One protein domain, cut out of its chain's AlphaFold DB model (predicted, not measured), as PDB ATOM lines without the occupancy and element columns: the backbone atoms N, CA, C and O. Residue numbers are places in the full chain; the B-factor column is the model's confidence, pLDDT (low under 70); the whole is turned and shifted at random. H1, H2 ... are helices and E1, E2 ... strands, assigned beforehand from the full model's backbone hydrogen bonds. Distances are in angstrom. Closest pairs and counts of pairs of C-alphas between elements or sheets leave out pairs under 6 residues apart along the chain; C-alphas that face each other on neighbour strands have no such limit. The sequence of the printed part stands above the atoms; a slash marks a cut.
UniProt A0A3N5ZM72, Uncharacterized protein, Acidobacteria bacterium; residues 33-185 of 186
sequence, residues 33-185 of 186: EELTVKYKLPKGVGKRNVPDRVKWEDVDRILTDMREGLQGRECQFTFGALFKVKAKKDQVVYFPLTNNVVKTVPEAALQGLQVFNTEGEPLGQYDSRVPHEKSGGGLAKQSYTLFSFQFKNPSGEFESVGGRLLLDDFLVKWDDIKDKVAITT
ATOM      1  N   GLU A  33      20.562  23.971 -38.809       90.94
ATOM      2  CA  GLU A  33      21.532  22.962 -39.225       90.94
ATOM      3  C   GLU A  33      22.808  23.616 -39.767       90.94
ATOM      4  O   GLU A  33      23.913  23.162 -39.459       90.94
ATOM      5  N   GLU A  34      22.684  24.735 -40.490       91.69
ATOM      6  CA  GLU A  34      23.830  25.527 -40.954       91.69
ATOM      7  C   GLU A  34      24.725  25.946 -39.780       91.69
ATOM      8  O   GLU A  34      25.948  25.836 -39.863       91.69
ATOM      9  N   LEU A  35      24.133  26.380 -38.661       91.81
ATOM     10  CA  LEU A  35      24.887  26.785 -37.471       91.81
ATOM     11  C   LEU A  35      25.570  25.585 -36.812       91.81
ATOM     12  O   LEU A  35      26.731  25.678 -36.417       91.81
ATOM     13  N   THR A  36      24.890  24.441 -36.761       92.94
ATOM     14  CA  THR A  36      25.464  23.189 -36.245       92.94
ATOM     15  C   THR A  36      26.729  22.808 -37.015       92.94
ATOM     16  O   THR A  36      27.762  22.511 -36.407       92.94
ATOM     17  N   VAL A  37      26.688  22.901 -38.348       92.50
ATOM     18  CA  VAL A  37      27.835  22.622 -39.225       92.50
ATOM     19  C   VAL A  37      28.916  23.701 -39.091       92.50
ATOM     20  O   VAL A  37      30.087  23.375 -38.879       92.50
ATOM     21  N   LYS A  38      28.538  24.983 -39.156       92.75
ATOM     22  CA  LYS A  38      29.453  26.134 -39.086       92.75
ATOM     23  C   LYS A  38      30.254  26.153 -37.784       92.75
ATOM     24  O   LYS A  38      31.472  26.330 -37.817       92.75
ATOM     25  N   TYR A  39      29.589  25.955 -36.647       92.62
ATOM     26  CA  TYR A  39      30.212  26.002 -35.320       92.62
ATOM     27  C   TYR A  39      30.737  24.641 -34.837       92.62
ATOM     28  O   TYR A  39      31.360  24.582 -33.774       92.62
ATOM     29  N   LYS A  40      30.561  23.572 -35.633       94.88
ATOM     30  CA  LYS A  40      30.992  22.195 -35.328       94.88
ATOM     31  C   LYS A  40      30.431  21.708 -33.988       94.88
ATOM     32  O   LYS A  40      31.178  21.292 -33.100       94.88
ATOM     33  N   LEU A  41      29.116  21.824 -33.838       95.06
ATOM     34  CA  LEU A  41      28.409  21.467 -32.614       95.06
ATOM     35  C   LEU A  41      28.138  19.948 -32.518       95.06
ATOM     36  O   LEU A  41      27.940  19.306 -33.551       95.06
ATOM     37  N   PRO A  42      28.110  19.364 -31.302       96.81
ATOM     38  CA  PRO A  42      28.461  19.985 -30.023       96.81
ATOM     39  C   PRO A  42      29.976  20.194 -29.887       96.81
ATOM     40  O   PRO A  42      30.785  19.315 -30.208       96.81
ATOM     41  N   LYS A  43      30.377  21.353 -29.361       96.75
ATOM     42  CA  LYS A  43      31.786  21.744 -29.261       96.75
ATOM     43  C   LYS A  43      32.398  21.214 -27.967       96.75
ATOM     44  O   LYS A  43      31.807  21.310 -26.894       96.75
ATOM     45  N   GLY A  44      33.592  20.633 -28.067       96.00
ATOM     46  CA  GLY A  44      34.334  20.148 -26.903       96.00
ATOM     47  C   GLY A  44      34.686  21.285 -25.950       96.00
ATOM     48  O   GLY A  44      35.192  22.314 -26.392       96.00
ATOM     49  N   VAL A  45      34.456  21.068 -24.657       96.19
ATOM     50  CA  VAL A  45      34.814  22.017 -23.597       96.19
ATOM     51  C   VAL A  45      35.882  21.435 -22.677       96.19
ATOM     52  O   VAL A  45      35.910  20.226 -22.412       96.19
ATOM     53  N   GLY A  46      36.791  22.286 -22.211       93.62
ATOM     54  CA  GLY A  46      37.775  21.920 -21.204       93.62
ATOM     55  C   GLY A  46      37.146  21.740 -19.824       93.62
ATOM     56  O   GLY A  46      36.020  22.165 -19.567       93.62
ATOM     57  N   LYS A  47      37.911  21.131 -18.912       93.44
ATOM     58  CA  LYS A  47      37.538  20.989 -17.501       93.44
ATOM     59  C   LYS A  47      38.559  21.651 -16.579       93.44
ATOM     60  O   LYS A  47      39.730  21.791 -16.944       93.44
ATOM     61  N   ARG A  48      38.094  22.051 -15.403       92.62
ATOM     62  CA  ARG A  48      38.883  22.370 -14.210       92.62
ATOM     63  C   ARG A  48      38.578  21.307 -13.160       92.62
ATOM     64  O   ARG A  48      37.483  20.750 -13.165       92.62
ATOM     65  N   ASN A  49      39.548  21.027 -12.301       86.62
ATOM     66  CA  ASN A  49      39.403  20.047 -11.230       86.62
ATOM     67  C   ASN A  49      39.052  20.762  -9.916       86.62
ATOM     68  O   ASN A  49      39.343  21.948  -9.771       86.62
ATOM     69  N   VAL A  50      38.507  20.004  -8.958       86.56
ATOM     70  CA  VAL A  50      38.134  20.457  -7.602       86.56
ATOM     71  C   VAL A  50      37.000  21.504  -7.590       86.56
ATOM     72  O   VAL A  50      37.284  22.692  -7.446       86.56
ATOM     73  N   PRO A  51      35.728  21.089  -7.770       92.19
ATOM     74  CA  PRO A  51      35.284  19.816  -8.336       92.19
ATOM     75  C   PRO A  51      35.472  19.805  -9.860       92.19
ATOM     76  O   PRO A  51      35.806  20.826 -10.468       92.19
ATOM     77  N   ASP A  52      35.267  18.643 -10.488       95.94
ATOM     78  CA  ASP A  52      35.234  18.526 -11.948       95.94
ATOM     79  C   ASP A  52      34.170  19.464 -12.526       95.94
ATOM     80  O   ASP A  52      32.975  19.206 -12.418       95.94
ATOM     81  N   ARG A  53      34.594  20.549 -13.167       95.75
ATOM     82  CA  ARG A  53      33.688  21.547 -13.743       95.75
ATOM     83  C   ARG A  53      34.127  21.980 -15.126       95.75
ATOM     84  O   ARG A  53      35.315  21.963 -15.445       95.75
ATOM     85  N   VAL A  54      33.175  22.370 -15.959       97.12
ATOM     86  CA  VAL A  54      33.450  22.919 -17.288       97.12
ATOM     87  C   VAL A  54      34.160  24.273 -17.159       97.12
ATOM     88  O   VAL A  54      33.822  25.075 -16.291       97.12
ATOM     89  N   LYS A  55      35.149  24.543 -18.021       96.75
ATOM     90  CA  LYS A  55      35.802  25.861 -18.095       96.75
ATOM     91  C   LYS A  55      34.801  26.931 -18.527       96.75
ATOM     92  O   LYS A  55      34.256  26.850 -19.629       96.75
ATOM     93  N   TRP A  56      34.603  27.944 -17.689       96.62
ATOM     94  CA  TRP A  56      33.647  29.015 -17.965       96.62
ATOM     95  C   TRP A  56      34.005  29.809 -19.228       96.62
ATOM     96  O   TRP A  56      33.106  30.223 -19.952       96.62
ATOM     97  N   GLU A  57      35.294  29.940 -19.569       97.19
ATOM     98  CA  GLU A  57      35.724  30.642 -20.785       97.19
ATOM     99  C   GLU A  57      35.215  29.962 -22.061       97.19
ATOM    100  O   GLU A  57      34.822  30.622 -23.024       97.19
ATOM    101  N   ASP A  58      35.218  28.626 -22.072       97.19
ATOM    102  CA  ASP A  58      34.713  27.859 -23.206       97.19
ATOM    103  C   ASP A  58      33.191  28.012 -23.318       97.19
ATOM    104  O   ASP A  58      32.682  28.172 -24.430       97.19
ATOM    105  N   VAL A  59      32.488  28.010 -22.179       97.31
ATOM    106  CA  VAL A  59      31.034  28.219 -22.100       97.31
ATOM    107  C   VAL A  59      30.651  29.584 -22.657       97.31
ATOM    108  O   VAL A  59      29.846  29.665 -23.587       97.31
ATOM    109  N   ASP A  60      31.263  30.646 -22.142       97.25
ATOM    110  CA  ASP A  60      30.913  32.017 -22.507       97.25
ATOM    111  C   ASP A  60      31.211  32.318 -23.972       97.25
ATOM    112  O   ASP A  60      30.397  32.962 -24.642       97.25
ATOM    113  N   ARG A  61      32.332  31.805 -24.491       97.19
ATOM    114  CA  ARG A  61      32.667  31.915 -25.913       97.19
ATOM    115  C   ARG A  61      31.614  31.235 -26.783       97.19
ATOM    116  O   ARG A  61      31.101  31.864 -27.697       97.19
ATOM    117  N   ILE A  62      31.256  29.982 -26.488       97.12
ATOM    118  CA  ILE A  62      30.269  29.232 -27.285       97.12
ATOM    119  C   ILE A  62      28.900  29.919 -27.258       97.12
ATOM    120  O   ILE A  62      28.284  30.070 -28.308       97.12
ATOM    121  N   LEU A  63      28.423  30.359 -26.089       96.38
ATOM    122  CA  LEU A  63      27.130  31.047 -25.999       96.38
ATOM    123  C   LEU A  63      27.131  32.376 -26.761       96.38
ATOM    124  O   LEU A  63      26.136  32.716 -27.399       96.38
ATOM    125  N   THR A  64      28.241  33.115 -26.712       95.31
ATOM    126  CA  THR A  64      28.393  34.376 -27.449       95.31
ATOM    127  C   THR A  64      28.399  34.138 -28.957       95.31
ATOM    128  O   THR A  64      27.570  34.726 -29.651       95.31
ATOM    129  N   ASP A  65      29.234  33.208 -29.435       94.81
ATOM    130  CA  ASP A  65      29.321  32.807 -30.846       94.81
ATOM    131  C   ASP A  65      27.944  32.390 -31.394       94.81
ATOM    132  O   ASP A  65      27.550  32.780 -32.497       94.81
ATOM    133  N   MET A  66      27.194  31.605 -30.612       94.25
ATOM    134  CA  MET A  66      25.869  31.125 -30.998       94.25
ATOM    135  C   MET A  66      24.829  32.236 -31.019       94.25
ATOM    136  O   MET A  66      24.060  32.316 -31.972       94.25
ATOM    137  N   ARG A  67      24.805  33.120 -30.016       91.62
ATOM    138  CA  ARG A  67      23.879  34.262 -29.989       91.62
ATOM    139  C   ARG A  67      24.079  35.175 -31.200       91.62
ATOM    140  O   ARG A  67      23.101  35.653 -31.763       91.62
ATOM    141  N   GLU A  68      25.326  35.410 -31.596       90.69
ATOM    142  CA  GLU A  68      25.652  36.195 -32.791       90.69
ATOM    143  C   GLU A  68      25.233  35.472 -34.076       90.69
ATOM    144  O   GLU A  68      24.624  36.079 -34.954       90.69
ATOM    145  N   GLY A  69      25.485  34.163 -34.172       88.75
ATOM    146  CA  GLY A  69      25.073  33.352 -35.323       88.75
ATOM    147  C   GLY A  69      23.555  33.200 -35.484       88.75
ATOM    148  O   GLY A  69      23.081  32.969 -36.596       88.75
ATOM    149  N   LEU A  70      22.807  33.335 -34.389       90.06
ATOM    150  CA  LEU A  70      21.352  33.182 -34.330       90.06
ATOM    151  C   LEU A  70      20.563  34.459 -34.630       90.06
ATOM    152  O   LEU A  70      19.336  34.401 -34.700       90.06
ATOM    153  N   GLN A  71      21.224  35.605 -34.811       84.12
ATOM    154  CA  GLN A  71      20.531  36.860 -35.095       84.12
ATOM    155  C   GLN A  71      19.643  36.732 -36.343       84.12
ATOM    156  O   GLN A  71      20.125  36.438 -37.437       84.12
ATOM    157  N   GLY A  72      18.336  36.952 -36.165       83.56
ATOM    158  CA  GLY A  72      17.342  36.877 -37.239       83.56
ATOM    159  C   GLY A  72      16.926  35.459 -37.652       83.56
ATOM    160  O   GLY A  72      16.365  35.300 -38.731       83.56
ATOM    161  N   ARG A  73      17.209  34.436 -36.834       87.50
ATOM    162  CA  ARG A  73      16.776  33.043 -37.050       87.50
ATOM    163  C   ARG A  73      15.905  32.587 -35.889       87.50
ATOM    164  O   ARG A  73      16.129  33.046 -34.776       87.50
ATOM    165  N   GLU A  74      14.990  31.653 -36.113       89.81
ATOM    166  CA  GLU A  74      14.206  31.004 -35.054       89.81
ATOM    167  C   GLU A  74      14.759  29.602 -34.791       89.81
ATOM    168  O   GLU A  74      14.384  28.635 -35.453       89.81
ATOM    169  N   CYS A  75      15.696  29.483 -33.852       91.62
ATOM    170  CA  CYS A  75      16.290  28.195 -33.505       91.62
ATOM    171  C   CYS A  75      16.291  27.968 -32.003       91.62
ATOM    172  O   CYS A  75      16.383  28.901 -31.201       91.62
ATOM    173  N   GLN A  76      16.287  26.691 -31.634       94.31
ATOM    174  CA  GLN A  76      16.384  26.237 -30.260       94.31
ATOM    175  C   GLN A  76      17.490  25.191 -30.141       94.31
ATOM    176  O   GLN A  76      17.494  24.197 -30.865       94.31
ATOM    177  N   PHE A  77      18.407  25.391 -29.197       96.50
ATOM    178  CA  PHE A  77      19.484  24.447 -28.908       96.50
ATOM    179  C   PHE A  77      19.480  24.070 -27.433       96.50
ATOM    180  O   PHE A  77      19.366  24.938 -26.563       96.50
ATOM    181  N   THR A  78      19.631  22.778 -27.142       98.12
ATOM    182  CA  THR A  78      19.864  22.294 -25.777       98.12
ATOM    183  C   THR A  78      21.325  22.462 -25.374       98.12
ATOM    184  O   THR A  78      22.204  22.618 -26.225       98.12
ATOM    185  N   PHE A  79      21.615  22.383 -24.078       98.31
ATOM    186  CA  PHE A  79      22.999  22.388 -23.598       98.31
ATOM    187  C   PHE A  79      23.819  21.251 -24.223       98.31
ATOM    188  O   PHE A  79      24.930  21.487 -24.688       98.31
ATOM    189  N   GLY A  80      23.273  20.039 -24.309       97.81
ATOM    190  CA  GLY A  80      23.931  18.876 -24.908       97.81
ATOM    191  C   GLY A  80      24.169  19.015 -26.413       97.81
ATOM    192  O   GLY A  80      25.145  18.467 -26.926       97.81
ATOM    193  N   ALA A  81      23.337  19.791 -27.114       97.38
ATOM    194  CA  ALA A  81      23.560  20.126 -28.518       97.38
ATOM    195  C   ALA A  81      24.697  21.145 -28.704       97.38
ATOM    196  O   ALA A  81      25.371  21.118 -29.728       97.38
ATOM    197  N   LEU A  82      24.946  22.021 -27.723       97.75
ATOM    198  CA  LEU A  82      26.014  23.025 -27.794       97.75
ATOM    199  C   LEU A  82      27.354  22.519 -27.244       97.75
ATOM    200  O   LEU A  82      28.409  22.798 -27.821       97.75
ATOM    201  N   PHE A  83      27.325  21.768 -26.144       98.06
ATOM    202  CA  PHE A  83      28.496  21.435 -25.337       98.06
ATOM    203  C   PHE A  83      28.756  19.933 -25.298       98.06
ATOM    204  O   PHE A  83      27.969  19.144 -24.779       98.06
ATOM    205  N   LYS A  84      29.939  19.533 -25.766       97.31
ATOM    206  CA  LYS A  84      30.441  18.167 -25.619       97.31
ATOM    207  C   LYS A  84      31.272  18.063 -24.342       97.31
ATOM    208  O   LYS A  84      32.488  18.279 -24.354       97.31
ATOM    209  N   VAL A  85      30.607  17.711 -23.244       96.38
ATOM    210  CA  VAL A  85      31.224  17.504 -21.925       96.38
ATOM    211  C   VAL A  85      31.723  16.062 -21.794       96.38
ATOM    212  O   VAL A  85      30.972  15.109 -21.975       96.38
ATOM    213  N   LYS A  86      33.012  15.887 -21.475       92.62
ATOM    214  CA  LYS A  86      33.607  14.563 -21.224       92.62
ATOM    215  C   LYS A  86      33.474  14.190 -19.743       92.62
ATOM    216  O   LYS A  86      34.271  14.650 -18.918       92.62
ATOM    217  N   ALA A  87      32.515  13.325 -19.433       89.56
ATOM    218  CA  ALA A  87      32.343  12.705 -18.122       89.56
ATOM    219  C   ALA A  87      32.590  11.191 -18.217       89.56
ATOM    220  O   ALA A  87      32.196  10.554 -19.196       89.56
ATOM    221  N   LYS A  88      33.277  10.618 -17.226       89.94
ATOM    222  CA  LYS A  88      33.307   9.162 -17.028       89.94
ATOM    223  C   LYS A  88      31.956   8.702 -16.471       89.94
ATOM    224  O   LYS A  88      31.196   9.510 -15.944       89.94
ATOM    225  N   LYS A  89      31.678   7.399 -16.558       86.81
ATOM    226  CA  LYS A  89      30.530   6.801 -15.868       86.81
ATOM    227  C   LYS A  89      30.602   7.157 -14.376       86.81
ATOM    228  O   LYS A  89      31.684   7.079 -13.798       86.81
ATOM    229  N   ASP A  90      29.481   7.601 -13.813       88.69
ATOM    230  CA  ASP A  90      29.324   7.990 -12.404       88.69
ATOM    231  C   ASP A  90      30.151   9.221 -11.956       88.69
ATOM    232  O   ASP A  90      30.174   9.565 -10.776       88.69
ATOM    233  N   GLN A  91      30.809   9.929 -12.885       93.06
ATOM    234  CA  GLN A  91      31.501  11.184 -12.588       93.06
ATOM    235  C   GLN A  91      30.514  12.351 -12.599       93.06
ATOM    236  O   GLN A  91      29.984  12.707 -13.650       93.06
ATOM    237  N   VAL A  92      30.359  13.014 -11.454       95.56
ATOM    238  CA  VAL A  92      29.654  14.297 -11.387       95.56
ATOM    239  C   VAL A  92      30.529  15.370 -12.027       95.56
ATOM    240  O   VAL A  92      31.655  15.606 -11.593       95.56
ATOM    241  N   VAL A  93      30.009  16.015 -13.069       97.25
ATOM    242  CA  VAL A  93      30.625  17.195 -13.682       97.25
ATOM    243  C   VAL A  93      29.700  18.382 -13.482       97.25
ATOM    244  O   VAL A  93      28.492  18.269 -13.676       97.25
ATOM    245  N   TYR A  94      30.269  19.520 -13.122       98.25
ATOM    246  CA  TYR A  94      29.541  20.760 -12.909       98.25
ATOM    247  C   TYR A  94      29.638  21.694 -14.118       98.25
ATOM    248  O   TYR A  94      30.646  21.743 -14.826       98.25
ATOM    249  N   PHE A  95      28.580  22.459 -14.344       98.12
ATOM    250  CA  PHE A  95      28.473  23.494 -15.358       98.12
ATOM    251  C   PHE A  95      28.392  24.868 -14.667       98.12
ATOM    252  O   PHE A  95      27.601  25.014 -13.733       98.12
ATOM    253  N   PRO A  96      29.198  25.863 -15.076       97.88
ATOM    254  CA  PRO A  96      29.243  27.160 -14.407       97.88
ATOM    255  C   PRO A  96      28.033  28.039 -14.753       97.88
ATOM    256  O   PRO A  96      27.630  28.131 -15.913       97.88
ATOM    257  N   LEU A  97      27.490  28.732 -13.753       97.69
ATOM    258  CA  LEU A  97      26.468  29.772 -13.896       97.69
ATOM    259  C   LEU A  97      27.127  31.153 -14.032       97.69
ATOM    260  O   LEU A  97      27.104  31.972 -13.115       97.69
ATOM    261  N   THR A  98      27.718  31.425 -15.196       97.56
ATOM    262  CA  THR A  98      28.300  32.743 -15.501       97.56
ATOM    263  C   THR A  98      27.205  33.801 -15.691       97.56
ATOM    264  O   THR A  98      26.049  33.483 -15.983       97.56
ATOM    265  N   ASN A  99      27.559  35.092 -15.647       96.69
ATOM    266  CA  ASN A  99      26.609  36.152 -16.013       96.69
ATOM    267  C   ASN A  99      26.084  35.991 -17.451       96.69
ATOM    268  O   ASN A  99      24.947  36.366 -17.731       96.69
ATOM    269  N   ASN A 100      26.891  35.454 -18.378       96.31
ATOM    270  CA  ASN A 100      26.467  35.246 -19.762       96.31
ATOM    271  C   ASN A 100      25.503  34.057 -19.892       96.31
ATOM    272  O   ASN A 100      24.548  34.155 -20.664       96.31
ATOM    273  N   VAL A 101      25.698  32.985 -19.115       97.44
ATOM    274  CA  VAL A 101      24.737  31.876 -18.978       97.44
ATOM    275  C   VAL A 101      23.411  32.418 -18.467       97.44
ATOM    276  O   VAL A 101      22.398  32.284 -19.148       97.44
ATOM    277  N   VAL A 102      23.430  33.123 -17.335       97.00
ATOM    278  CA  VAL A 102      22.220  33.694 -16.729       97.00
ATOM    279  C   VAL A 102      21.535  34.679 -17.678       97.00
ATOM    280  O   VAL A 102      20.322  34.660 -17.805       97.00
ATOM    281  N   LYS A 103      22.286  35.507 -18.412       95.12
ATOM    282  CA  LYS A 103      21.732  36.427 -19.418       95.12
ATOM    283  C   LYS A 103      21.078  35.704 -20.601       95.12
ATOM    284  O   LYS A 103      20.045  36.158 -21.090       95.12
ATOM    285  N   THR A 104      21.718  34.660 -21.118       94.75
ATOM    286  CA  THR A 104      21.398  34.093 -22.439       94.75
ATOM    287  C   THR A 104      20.383  32.959 -22.357       94.75
ATOM    288  O   THR A 104      19.545  32.817 -23.246       94.75
ATOM    289  N   VAL A 105      20.451  32.155 -21.300       96.62
ATOM    290  CA  VAL A 105      19.634  30.952 -21.153       96.62
ATOM    291  C   VAL A 105      18.198  31.335 -20.791       96.62
ATOM    292  O   VAL A 105      18.000  32.261 -19.998       96.62
ATOM    293  N   PRO A 106      17.172  30.659 -21.342       96.12
ATOM    294  CA  PRO A 106      15.793  30.862 -20.912       96.12
ATOM    295  C   PRO A 106      15.624  30.600 -19.417       96.12
ATOM    296  O   PRO A 106      16.083  29.580 -18.908       96.12
ATOM    297  N   GLU A 107      14.899  31.475 -18.722       96.50
ATOM    298  CA  GLU A 107      14.717  31.385 -17.267       96.50
ATOM    299  C   GLU A 107      14.184  30.016 -16.813       96.50
ATOM    300  O   GLU A 107      14.699  29.416 -15.874       96.50
ATOM    301  N   ALA A 108      13.221  29.465 -17.558       96.62
ATOM    302  CA  ALA A 108      12.616  28.161 -17.284       96.62
ATOM    303  C   ALA A 108      13.613  26.985 -17.329       96.62
ATOM    304  O   ALA A 108      13.355  25.931 -16.749       96.62
ATOM    305  N   ALA A 109      14.749  27.134 -18.019       97.81
ATOM    306  CA  ALA A 109      15.797  26.120 -18.016       97.81
ATOM    307  C   ALA A 109      16.650  26.164 -16.736       97.81
ATOM    308  O   ALA A 109      17.255  25.154 -16.383       97.81
ATOM    309  N   LEU A 110      16.693  27.297 -16.033       98.19
ATOM    310  CA  LEU A 110      17.470  27.459 -14.801       98.19
ATOM    311  C   LEU A 110      16.622  27.254 -13.542       98.19
ATOM    312  O   LEU A 110      17.132  26.762 -12.538       98.19
ATOM    313  N   GLN A 111      15.331  27.580 -13.604       97.94
ATOM    314  CA  GLN A 111      14.427  27.517 -12.459       97.94
ATOM    315  C   GLN A 111      14.403  26.136 -11.786       97.94
ATOM    316  O   GLN A 111      14.223  25.102 -12.437       97.94
ATOM    317  N   GLY A 112      14.593  26.130 -10.465       97.94
ATOM    318  CA  GLY A 112      14.588  24.933  -9.623       97.94
ATOM    319  C   GLY A 112      15.873  24.101  -9.661       97.94
ATOM    320  O   GLY A 112      15.948  23.091  -8.962       97.94
ATOM    321  N   LEU A 113      16.892  24.485 -10.441       98.50
ATOM    322  CA  LEU A 113      18.180  23.786 -10.428       98.50
ATOM    323  C   LEU A 113      18.875  23.942  -9.074       98.50
ATOM    324  O   LEU A 113      18.949  25.041  -8.531       98.50
ATOM    325  N   GLN A 114      19.449  22.854  -8.560       98.56
ATOM    326  CA  GLN A 114      20.326  22.923  -7.395       98.56
ATOM    327  C   GLN A 114      21.608  23.680  -7.761       98.56
ATOM    328  O   GLN A 114      22.353  23.274  -8.657       98.56
ATOM    329  N   VAL A 115      21.867  24.757  -7.029       98.44
ATOM    330  CA  VAL A 115      23.069  25.583  -7.109       98.44
ATOM    331  C   VAL A 115      24.095  25.064  -6.109       98.44
ATOM    332  O   VAL A 115      23.747  24.701  -4.980       98.44
ATOM    333  N   PHE A 116      25.354  25.038  -6.529       98.25
ATOM    334  CA  PHE A 116      26.508  24.628  -5.737       98.25
ATOM    335  C   PHE A 116      27.581  25.725  -5.741       98.25
ATOM    336  O   PHE A 116      27.653  26.504  -6.694       98.25
ATOM    337  N   ASN A 117      28.413  25.769  -4.700       96.62
ATOM    338  CA  ASN A 117      29.616  26.610  -4.653       96.62
ATOM    339  C   ASN A 117      30.802  25.967  -5.402       96.62
ATOM    340  O   ASN A 117      30.687  24.884  -5.987       96.62
ATOM    341  N   THR A 118      31.959  26.630  -5.363       94.81
ATOM    342  CA  THR A 118      33.216  26.180  -5.977       94.81
ATOM    343  C   THR A 118      33.808  24.927  -5.354       94.81
ATOM    344  O   THR A 118      34.689  24.324  -5.959       94.81
ATOM    345  N   GLU A 119      33.324  24.512  -4.190       95.12
ATOM    346  CA  GLU A 119      33.721  23.300  -3.476       95.12
ATOM    347  C   GLU A 119      32.797  22.116  -3.813       95.12
ATOM    348  O   GLU A 119      33.113  20.967  -3.505       95.12
ATOM    349  N   GLY A 120      31.684  22.368  -4.515       95.19
ATOM    350  CA  GLY A 120      30.674  21.366  -4.859       95.19
ATOM    351  C   GLY A 120      29.627  21.139  -3.766       95.19
ATOM    352  O   GLY A 120      28.884  20.157  -3.836       95.19
ATOM    353  N   GLU A 121      29.542  22.032  -2.781       96.62
ATOM    354  CA  GLU A 121      28.551  21.998  -1.709       96.62
ATOM    355  C   GLU A 121      27.236  22.648  -2.164       96.62
ATOM    356  O   GLU A 121      27.256  23.680  -2.842       96.62
ATOM    357  N   PRO A 122      26.074  22.056  -1.833       97.94
ATOM    358  CA  PRO A 122      24.779  22.593  -2.232       97.94
ATOM    359  C   PRO A 122      24.444  23.874  -1.455       97.94
ATOM    360  O   PRO A 122      24.431  23.872  -0.228       97.94
ATOM    361  N   LEU A 123      24.105  24.945  -2.175       97.94
ATOM    362  CA  LEU A 123      23.710  26.238  -1.600       97.94
ATOM    363  C   LEU A 123      22.192  26.425  -1.532       97.94
ATOM    364  O   LEU A 123      21.676  26.990  -0.578       97.94
ATOM    365  N   GLY A 124      21.462  25.968  -2.549       98.25
ATOM    366  CA  GLY A 124      20.016  26.164  -2.645       98.25
ATOM    367  C   GLY A 124      19.494  25.955  -4.060       98.25
ATOM    368  O   GLY A 124      20.227  25.499  -4.932       98.25
ATOM    369  N   GLN A 125      18.229  26.277  -4.306       98.56
ATOM    370  CA  GLN A 125      17.614  26.132  -5.626       98.56
ATOM    371  C   GLN A 125      17.549  27.473  -6.341       98.56
ATOM    372  O   GLN A 125      17.056  28.447  -5.776       98.56
ATOM    373  N   TYR A 126      18.018  27.521  -7.587       98.50
ATOM    374  CA  TYR A 126      17.881  28.691  -8.445       98.50
ATOM    375  C   TYR A 126      16.404  29.100  -8.521       98.50
ATOM    376  O   TYR A 126      15.539  28.271  -8.816       98.50
ATOM    377  N   ASP A 127      16.132  30.381  -8.297       97.75
ATOM    378  CA  ASP A 127      14.781  30.935  -8.338       97.75
ATOM    379  C   ASP A 127      14.593  31.851  -9.547       97.75
ATOM    380  O   ASP A 127      13.816  31.529 -10.448       97.75
ATOM    381  N   SER A 128      15.321  32.969  -9.581       97.50
ATOM    382  CA  SER A 128      15.126  33.991 -10.606       97.50
ATOM    383  C   SER A 128      16.380  34.812 -10.906       97.50
ATOM    384  O   SER A 128      17.271  35.000 -10.074       97.50
ATOM    385  N   ARG A 129      16.440  35.327 -12.131       97.00
ATOM    386  CA  ARG A 129      17.445  36.271 -12.617       97.00
ATOM    387  C   ARG A 129      17.225  37.668 -12.058       97.00
ATOM    388  O   ARG A 129      16.123  38.207 -12.104       97.00
ATOM    389  N   VAL A 130      18.323  38.305 -11.668       95.69
ATOM    390  CA  VAL A 130      18.346  39.667 -11.135       95.69
ATOM    391  C   VAL A 130      19.197  40.566 -12.045       95.69
ATOM    392  O   VAL A 130      20.408  40.354 -12.171       95.69
ATOM    393  N   PRO A 131      18.604  41.562 -12.729       94.44
ATOM    394  CA  PRO A 131      19.360  42.547 -13.493       94.44
ATOM    395  C   PRO A 131      19.979  43.598 -12.563       94.44
ATOM    396  O   PRO A 131      19.338  44.103 -11.644       94.44
ATOM    397  N   HIS A 132      21.221  43.980 -12.839       90.50
ATOM    398  CA  HIS A 132      21.917  45.064 -12.158       90.50
ATOM    399  C   HIS A 132      22.403  46.082 -13.178       90.50
ATOM    400  O   HIS A 132      23.242  45.773 -14.028       90.50
ATOM    401  N   GLU A 133      21.915  47.311 -13.072       88.62
ATOM    402  CA  GLU A 133      22.453  48.414 -13.857       88.62
ATOM    403  C   GLU A 133      23.830  48.813 -13.324       88.62
ATOM    404  O   GLU A 133      24.039  48.996 -12.121       88.62
ATOM    405  N   LYS A 134      24.792  48.925 -14.235       80.19
ATOM    406  CA  LYS A 134      26.138  49.406 -13.952       80.19
ATOM    407  C   LYS A 134      26.390  50.649 -14.786       80.19
ATOM    408  O   LYS A 134      26.294  50.611 -16.010       80.19
ATOM    409  N   SER A 135      26.740  51.739 -14.120       75.44
ATOM    410  CA  SER A 135      27.337  52.914 -14.740       75.44
ATOM    411  C   SER A 135      28.845  52.688 -14.866       75.44
ATOM    412  O   SER A 135      29.511  52.322 -13.896       75.44
ATOM    413  N   GLY A 136      29.397  52.861 -16.070       63.25
ATOM    414  CA  GLY A 136      30.848  52.885 -16.250       63.25
ATOM    415  C   GLY A 136      31.455  54.024 -15.424       63.25
ATOM    416  O   GLY A 136      30.960  55.146 -15.467       63.25
ATOM    417  N   GLY A 137      32.493  53.748 -14.633       57.28
ATOM    418  CA  GLY A 137      33.182  54.791 -13.869       57.28
ATOM    419  C   GLY A 137      33.860  55.813 -14.794       57.28
ATOM    420  O   GLY A 137      34.540  55.430 -15.745       57.28
ATOM    421  N   GLY A 138      33.700  57.109 -14.507       65.19
ATOM    422  CA  GLY A 138      34.284  58.217 -15.281       65.19
ATOM    423  C   GLY A 138      33.429  58.691 -16.468       65.19
ATOM    424  O   GLY A 138      32.240  58.409 -16.536       65.19
ATOM    425  N   LEU A 139      34.037  59.435 -17.407       53.34
ATOM    426  CA  LEU A 139      33.414  60.116 -18.570       53.34
ATOM    427  C   LEU A 139      32.612  59.209 -19.543       53.34
ATOM    428  O   LEU A 139      32.118  59.683 -20.568       53.34
ATOM    429  N   ALA A 140      32.470  57.915 -19.254       54.16
ATOM    430  CA  ALA A 140      31.729  56.960 -20.063       54.16
ATOM    431  C   ALA A 140      30.220  57.027 -19.761       54.16
ATOM    432  O   ALA A 140      29.735  56.492 -18.769       54.16
ATOM    433  N   LYS A 141      29.449  57.623 -20.678       59.41
ATOM    434  CA  LYS A 141      27.969  57.665 -20.661       59.41
ATOM    435  C   LYS A 141      27.278  56.313 -20.931       59.41
ATOM    436  O   LYS A 141      26.075  56.295 -21.169       59.41
ATOM    437  N   GLN A 142      27.999  55.194 -20.959       62.38
ATOM    438  CA  GLN A 142      27.404  53.896 -21.282       62.38
ATOM    439  C   GLN A 142      27.079  53.126 -20.003       62.38
ATOM    440  O   GLN A 142      27.973  52.683 -19.280       62.38
ATOM    441  N   SER A 143      25.782  52.991 -19.720       75.06
ATOM    442  CA  SER A 143      25.272  52.014 -18.768       75.06
ATOM    443  C   SER A 143      25.173  50.643 -19.439       75.06
ATOM    444  O   SER A 143      24.872  50.535 -20.629       75.06
ATOM    445  N   TYR A 144      25.437  49.582 -18.682       82.69
ATOM    446  CA  TYR A 144      25.177  48.212 -19.121       82.69
ATOM    447  C   TYR A 144      24.468  47.425 -18.021       82.69
ATOM    448  O   TYR A 144      24.628  47.705 -16.831       82.69
ATOM    449  N   THR A 145      23.685  46.425 -18.420       88.94
ATOM    450  CA  THR A 145      23.012  45.516 -17.488       88.94
ATOM    451  C   THR A 145      23.860  44.270 -17.282       88.94
ATOM    452  O   THR A 145      24.120  43.511 -18.221       88.94
ATOM    453  N   LEU A 146      24.277  44.049 -16.040       91.56
ATOM    454  CA  LEU A 146      24.879  42.804 -15.589       91.56
ATOM    455  C   LEU A 146      23.780  41.905 -15.021       91.56
ATOM    456  O   LEU A 146      23.035  42.328 -14.144       91.56
ATOM    457  N   PHE A 147      23.679  40.667 -15.495       94.44
ATOM    458  CA  PHE A 147      22.691  39.715 -14.988       94.44
ATOM    459  C   PHE A 147      23.323  38.802 -13.939       94.44
ATOM    460  O   PHE A 147      24.346  38.171 -14.212       94.44
ATOM    461  N   SER A 148      22.727  38.755 -12.752       95.69
ATOM    462  CA  SER A 148      23.002  37.781 -11.693       95.69
ATOM    463  C   SER A 148      21.723  36.976 -11.412       95.69
ATOM    464  O   SER A 148      20.775  37.033 -12.200       95.69
ATOM    465  N   PHE A 149      21.679  36.220 -10.318       97.56
ATOM    466  CA  PHE A 149      20.493  35.478  -9.906       97.56
ATOM    467  C   PHE A 149      20.329  35.473  -8.384       97.56
ATOM    468  O   PHE A 149      21.238  35.848  -7.634       97.56
ATOM    469  N   GLN A 150      19.154  35.041  -7.946       97.69
ATOM    470  CA  GLN A 150      18.862  34.669  -6.569       97.69
ATOM    471  C   GLN A 150      18.492  33.188  -6.483       97.69
ATOM    472  O   GLN A 150      17.971  32.598  -7.438       97.69
ATOM    473  N   PHE A 151      18.760  32.585  -5.334       98.06
ATOM    474  CA  PHE A 151      18.395  31.205  -5.037       98.06
ATOM    475  C   PHE A 151      17.703  31.120  -3.680       98.06
ATOM    476  O   PHE A 151      17.888  31.973  -2.813       98.06
ATOM    477  N   LYS A 152      16.889  30.082  -3.504       98.12
ATOM    478  CA  LYS A 152      16.251  29.748  -2.235       98.12
ATOM    479  C   LYS A 152      17.137  28.770  -1.474       98.12
ATOM    480  O   LYS A 152      17.362  27.655  -1.950       98.12
ATOM    481  N   ASN A 153      17.665  29.193  -0.335       96.69
ATOM    482  CA  ASN A 153      18.549  28.381   0.499       96.69
ATOM    483  C   ASN A 153      17.756  27.282   1.263       96.69
ATOM    484  O   ASN A 153      16.525  27.214   1.151       96.69
ATOM    485  N   PRO A 154      18.411  26.403   2.050       95.56
ATOM    486  CA  PRO A 154      17.728  25.328   2.769       95.56
ATOM    487  C   PRO A 154      16.751  25.798   3.858       95.56
ATOM    488  O   PRO A 154      15.807  25.067   4.155       95.56
ATOM    489  N   SER A 155      16.935  26.994   4.440       95.62
ATOM    490  CA  SER A 155      15.960  27.595   5.372       95.62
ATOM    491  C   SER A 155      14.731  28.156   4.649       95.62
ATOM    492  O   SER A 155      13.725  28.471   5.283       95.62
ATOM    493  N   GLY A 156      14.771  28.227   3.317       93.69
ATOM    494  CA  GLY A 156      13.702  28.761   2.488       93.69
ATOM    495  C   GLY A 156      13.785  30.272   2.277       93.69
ATOM    496  O   GLY A 156      12.834  30.855   1.753       93.69
ATOM    497  N   GLU A 157      14.896  30.892   2.658       96.25
ATOM    498  CA  GLU A 157      15.168  32.313   2.477       96.25
ATOM    499  C   GLU A 157      15.800  32.569   1.104       96.25
ATOM    500  O   GLU A 157      16.468  31.708   0.526       96.25
ATOM    501  N   PHE A 158      15.562  33.764   0.562       96.19
ATOM    502  CA  PHE A 158      16.149  34.180  -0.708       96.19
ATOM    503  C   PHE A 158      17.525  34.799  -0.488       96.19
ATOM    504  O   PHE A 158      17.664  35.779   0.243       96.19
ATOM    505  N   GLU A 159      18.519  34.279  -1.199       95.38
ATOM    506  CA  GLU A 159      19.868  34.828  -1.244       95.38
ATOM    507  C   GLU A 159      20.174  35.348  -2.647       95.38
ATOM    508  O   GLU A 159      20.070  34.624  -3.638       95.38
ATOM    509  N   SER A 160      20.550  36.627  -2.737       90.88
ATOM    510  CA  SER A 160      21.001  37.236  -3.988       90.88
ATOM    511  C   SER A 160      22.515  37.155  -4.093       90.88
ATOM    512  O   SER A 160      23.240  37.562  -3.185       90.88
ATOM    513  N   VAL A 161      23.000  36.712  -5.249       90.81
ATOM    514  CA  VAL A 161      24.438  36.638  -5.532       90.81
ATOM    515  C   VAL A 161      25.079  38.030  -5.696       90.81
ATOM    516  O   VAL A 161      26.301  38.194  -5.590       90.81
ATOM    517  N   GLY A 162      24.248  39.053  -5.917       88.50
ATOM    518  CA  GLY A 162      24.653  40.444  -6.069       88.50
ATOM    519  C   GLY A 162      25.185  40.792  -7.462       88.50
ATOM    520  O   GLY A 162      25.427  39.947  -8.323       88.50
ATOM    521  N   GLY A 163      25.389  42.091  -7.698       86.44
ATOM    522  CA  GLY A 163      25.806  42.633  -8.994       86.44
ATOM    523  C   GLY A 163      27.307  42.533  -9.253       86.44
ATOM    524  O   GLY A 163      27.941  43.565  -9.492       86.44
ATOM    525  N   ARG A 164      27.875  41.326  -9.190       89.38
ATOM    526  CA  ARG A 164      29.294  41.035  -9.462       89.38
ATOM    527  C   ARG A 164      29.465  40.058 -10.627       89.38
ATOM    528  O   ARG A 164      28.502  39.449 -11.092       89.38
ATOM    529  N   LEU A 165      30.699  39.943 -11.118       91.38
ATOM    530  CA  LEU A 165      31.047  38.888 -12.066       91.38
ATOM    531  C   LEU A 165      30.969  37.536 -11.353       91.38
ATOM    532  O   LEU A 165      31.528  37.392 -10.270       91.38
ATOM    533  N   LEU A 166      30.254  36.588 -11.955       93.19
ATOM    534  CA  LEU A 166      30.021  35.256 -11.398       93.19
ATOM    535  C   LEU A 166      31.122  34.273 -11.783       93.19
ATOM    536  O   LEU A 166      31.517  33.466 -10.958       93.19
ATOM    537  N   LEU A 167      31.611  34.342 -13.029       90.88
ATOM    538  CA  LEU A 167      32.607  33.406 -13.563       90.88
ATOM    539  C   LEU A 167      32.216  31.944 -13.251       90.88
ATOM    540  O   LEU A 167      31.168  31.490 -13.707       90.88
ATOM    541  N   ASP A 168      33.023  31.218 -12.477       90.31
ATOM    542  CA  ASP A 168      32.746  29.863 -11.993       90.31
ATOM    543  C   ASP A 168      32.445  29.766 -10.485       90.31
ATOM    544  O   ASP A 168      32.530  28.667  -9.942       90.31
ATOM    545  N   ASP A 169      32.043  30.864  -9.827       95.19
ATOM    546  CA  ASP A 169      31.684  30.895  -8.393       95.19
ATOM    547  C   ASP A 169      30.442  30.045  -8.065       95.19
ATOM    548  O   ASP A 169      30.268  29.586  -6.937       95.19
ATOM    549  N   PHE A 170      29.563  29.850  -9.054       97.56
ATOM    550  CA  PHE A 170      28.305  29.124  -8.904       97.56
ATOM    551  C   PHE A 170      28.173  28.054  -9.968       97.56
ATOM    552  O   PHE A 170      28.452  28.279 -11.149       97.56
ATOM    553  N   LEU A 171      27.707  26.889  -9.545       98.19
ATOM    554  CA  LEU A 171      27.708  25.675 -10.340       98.19
ATOM    555  C   LEU A 171      26.330  25.005 -10.319       98.19
ATOM    556  O   LEU A 171      25.606  25.074  -9.331       98.19
ATOM    557  N   VAL A 172      26.005  24.285 -11.389       98.38
ATOM    558  CA  VAL A 172      24.908  23.299 -11.449       98.38
ATOM    559  C   VAL A 172      25.464  21.976 -11.954       98.38
ATOM    560  O   VAL A 172      26.498  21.960 -12.623       98.38
ATOM    561  N   LYS A 173      24.821  20.842 -11.673       98.12
ATOM    562  CA  LYS A 173      25.284  19.573 -12.252       98.12
ATOM    563  C   LYS A 173      24.987  19.542 -13.747       98.12
ATOM    564  O   LYS A 173      23.895  19.890 -14.186       98.12
ATOM    565  N   TRP A 174      25.954  19.069 -14.525       97.75
ATOM    566  CA  TRP A 174      25.811  18.879 -15.965       97.75
ATOM    567  C   TRP A 174      24.622  17.978 -16.308       97.75
ATOM    568  O   TRP A 174      23.855  18.283 -17.220       97.75
ATOM    569  N   ASP A 175      24.438  16.897 -15.551       97.19
ATOM    570  CA  ASP A 175      23.344  15.953 -15.780       97.19
ATOM    571  C   ASP A 175      21.955  16.558 -15.566       97.19
ATOM    572  O   ASP A 175      21.013  16.116 -16.218       97.19
ATOM    573  N   ASP A 176      21.840  17.606 -14.747       98.12
ATOM    574  CA  ASP A 176      20.563  18.266 -14.465       98.12
ATOM    575  C   ASP A 176      20.189  19.300 -15.544       98.12
ATOM    576  O   ASP A 176      19.033  19.722 -15.632       98.12
ATOM    577  N   ILE A 177      21.152  19.725 -16.375       98.12
ATOM    578  CA  ILE A 177      20.973  20.830 -17.329       98.12
ATOM    579  C   ILE A 177      21.160  20.436 -18.801       98.12
ATOM    580  O   ILE A 177      20.604  21.100 -19.674       98.12
ATOM    581  N   LYS A 178      21.885  19.351 -19.110       97.88
ATOM    582  CA  LYS A 178      22.266  18.973 -20.489       97.88
ATOM    583  C   LYS A 178      21.094  18.877 -21.478       97.88
ATOM    584  O   LYS A 178      21.247  19.254 -22.637       97.88
ATOM    585  N   ASP A 179      19.925  18.432 -21.027       98.12
ATOM    586  CA  ASP A 179      18.751  18.237 -21.888       98.12
ATOM    587  C   ASP A 179      17.826  19.465 -21.928       98.12
ATOM    588  O   ASP A 179      16.850  19.501 -22.679       98.12
ATOM    589  N   LYS A 180      18.135  20.507 -21.148       98.25
ATOM    590  CA  LYS A 180      17.372  21.758 -21.120       98.25
ATOM    591  C   LYS A 180      17.788  22.684 -22.260       98.25
ATOM    592  O   LYS A 180      18.862  22.546 -22.846       98.25
ATOM    593  N   VAL A 181      16.935  23.656 -22.574       97.38
ATOM    594  CA  VAL A 181      17.205  24.665 -23.608       97.38
ATOM    595  C   VAL A 181      18.287  25.627 -23.128       97.38
ATOM    596  O   VAL A 181      18.124  26.266 -22.094       97.38
ATOM    597  N   ALA A 182      19.371  25.752 -23.891       96.75
ATOM    598  CA  ALA A 182      20.466  26.680 -23.620       96.75
ATOM    599  C   ALA A 182      20.277  28.020 -24.334       96.75
ATOM    600  O   ALA A 182      20.578  29.067 -23.772       96.75
ATOM    601  N   ILE A 183      19.792  27.999 -25.577       94.06
ATOM    602  CA  ILE A 183      19.518  29.208 -26.358       94.06
ATOM    603  C   ILE A 183      18.235  28.990 -27.150       94.06
ATOM    604  O   ILE A 183      18.029  27.923 -27.731       94.06
ATOM    605  N   THR A 184      17.392  30.017 -27.179       91.06
ATOM    606  CA  THR A 184      16.230  30.098 -28.061       91.06
ATOM    607  C   THR A 184      16.125  31.511 -28.609       91.06
ATOM    608  O   THR A 184      16.306  32.482 -27.874       91.06
ATOM    609  N   THR A 185      15.813  31.622 -29.889       83.31
ATOM    610  CA  THR A 185      15.370  32.860 -30.525       83.31
ATOM    611  C   THR A 185      13.924  32.623 -30.946       83.31
ATOM    612  O   THR A 185      13.657  31.797 -31.811       83.31
TER     613      THR A 185
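This is residues 33 to 185 of the 186 residues of an uncharacterized protein of Acidobacteria bacterium (UniProt A0A3N5ZM72). A strongly twisted four-stranded sheet, most of it the long hairpin E4 and E5, makes one side of the domain, and the short helix H4 in the middle packs between this sheet and the longest helix, H2. Past H4 lies the small strand pair E1 and E8, a second pair, E2 and E7, adjoins the sheet at E3, and H1 lies at the end far from the sheet. The printed part has 153 residues with six named helices and eight named strands, in the order H1 H2 E1 H3 E2 H4 H5 E3 E4 E5 E6 E7 H6 E8, and its class is mixed, helices and strands. The sheet runs E3 E4 E5 E6, antiparallel. The whole is compact, with a radius of gyration of the C-alphas of 15.8 A and spans of 42 by 41 by 26 A.

H1, residues 33 to 39, only just touches H2, residues 56 to 69, with 3 pairs of C-alphas within 8 A, the closest those of Leu 35 and Gly 69 at 6.9 A. H2 touches H4, residues 99 to 104, at a shallow tilt of 29 degrees, the same way; their closest C-alphas, of Asp 60 and Asn 100, are 6.1 A apart. E1, residues 76 to 78, is antiparallel to E8, residues 181 to 184, with N 77 and O 183 within hydrogen-bond range at 3.0 A. H3, residues 79 to 82, and H6, residues 174 to 177, are close but not clearly touching; their closest C-alphas, of Phe 79 and Ile 177, are 6.8 A apart. E2, residues 94 to 96, is antiparallel to E7, residues 171 to 173, with N 95 and O 172 at 2.7 A. E3, residues 114 to 116, E4, residues 122 to 135, E5, residues 143 to 152, and E6, residues 158 to 160, form a meander, each strand the antiparallel neighbour of the one before, with N 115 and O 124 at 2.8 A, N 130 and O 148 at 2.8 A, and N 151 and O 159 at 3.0 A. E4 bends by 86 degrees at residue 125. H4 is on this sheet, over E5, at a height of 7.2 A, and stands up from it; its closest C-alphas to E5 are those of Asn 99 and Phe 147, 5.4 A. H5, residues 107 to 110, only grazes the sheet. In H1, H2 and H4 every O i to N i+4 pair is within hydrogen-bond range; H3, H5 and H6 are too short for such a pair.

H1 begins at C-alpha 33 (21.532, 22.962, -39.225). From first to last C-alpha H2 is 19.8 A, E4 32.9 A and E5 29.2 A. E8 ends at C-alpha 184 (16.230, 30.098, -28.061).

The C-alphas farthest apart, of Lys 89 and Leu 139, are 53.5 A apart. The printed part has no cut; the links H1 to H2 and H3 to E2 are long. Mean pLDDT of the printed part is 92.8, and residues 136 to 142 are under 70.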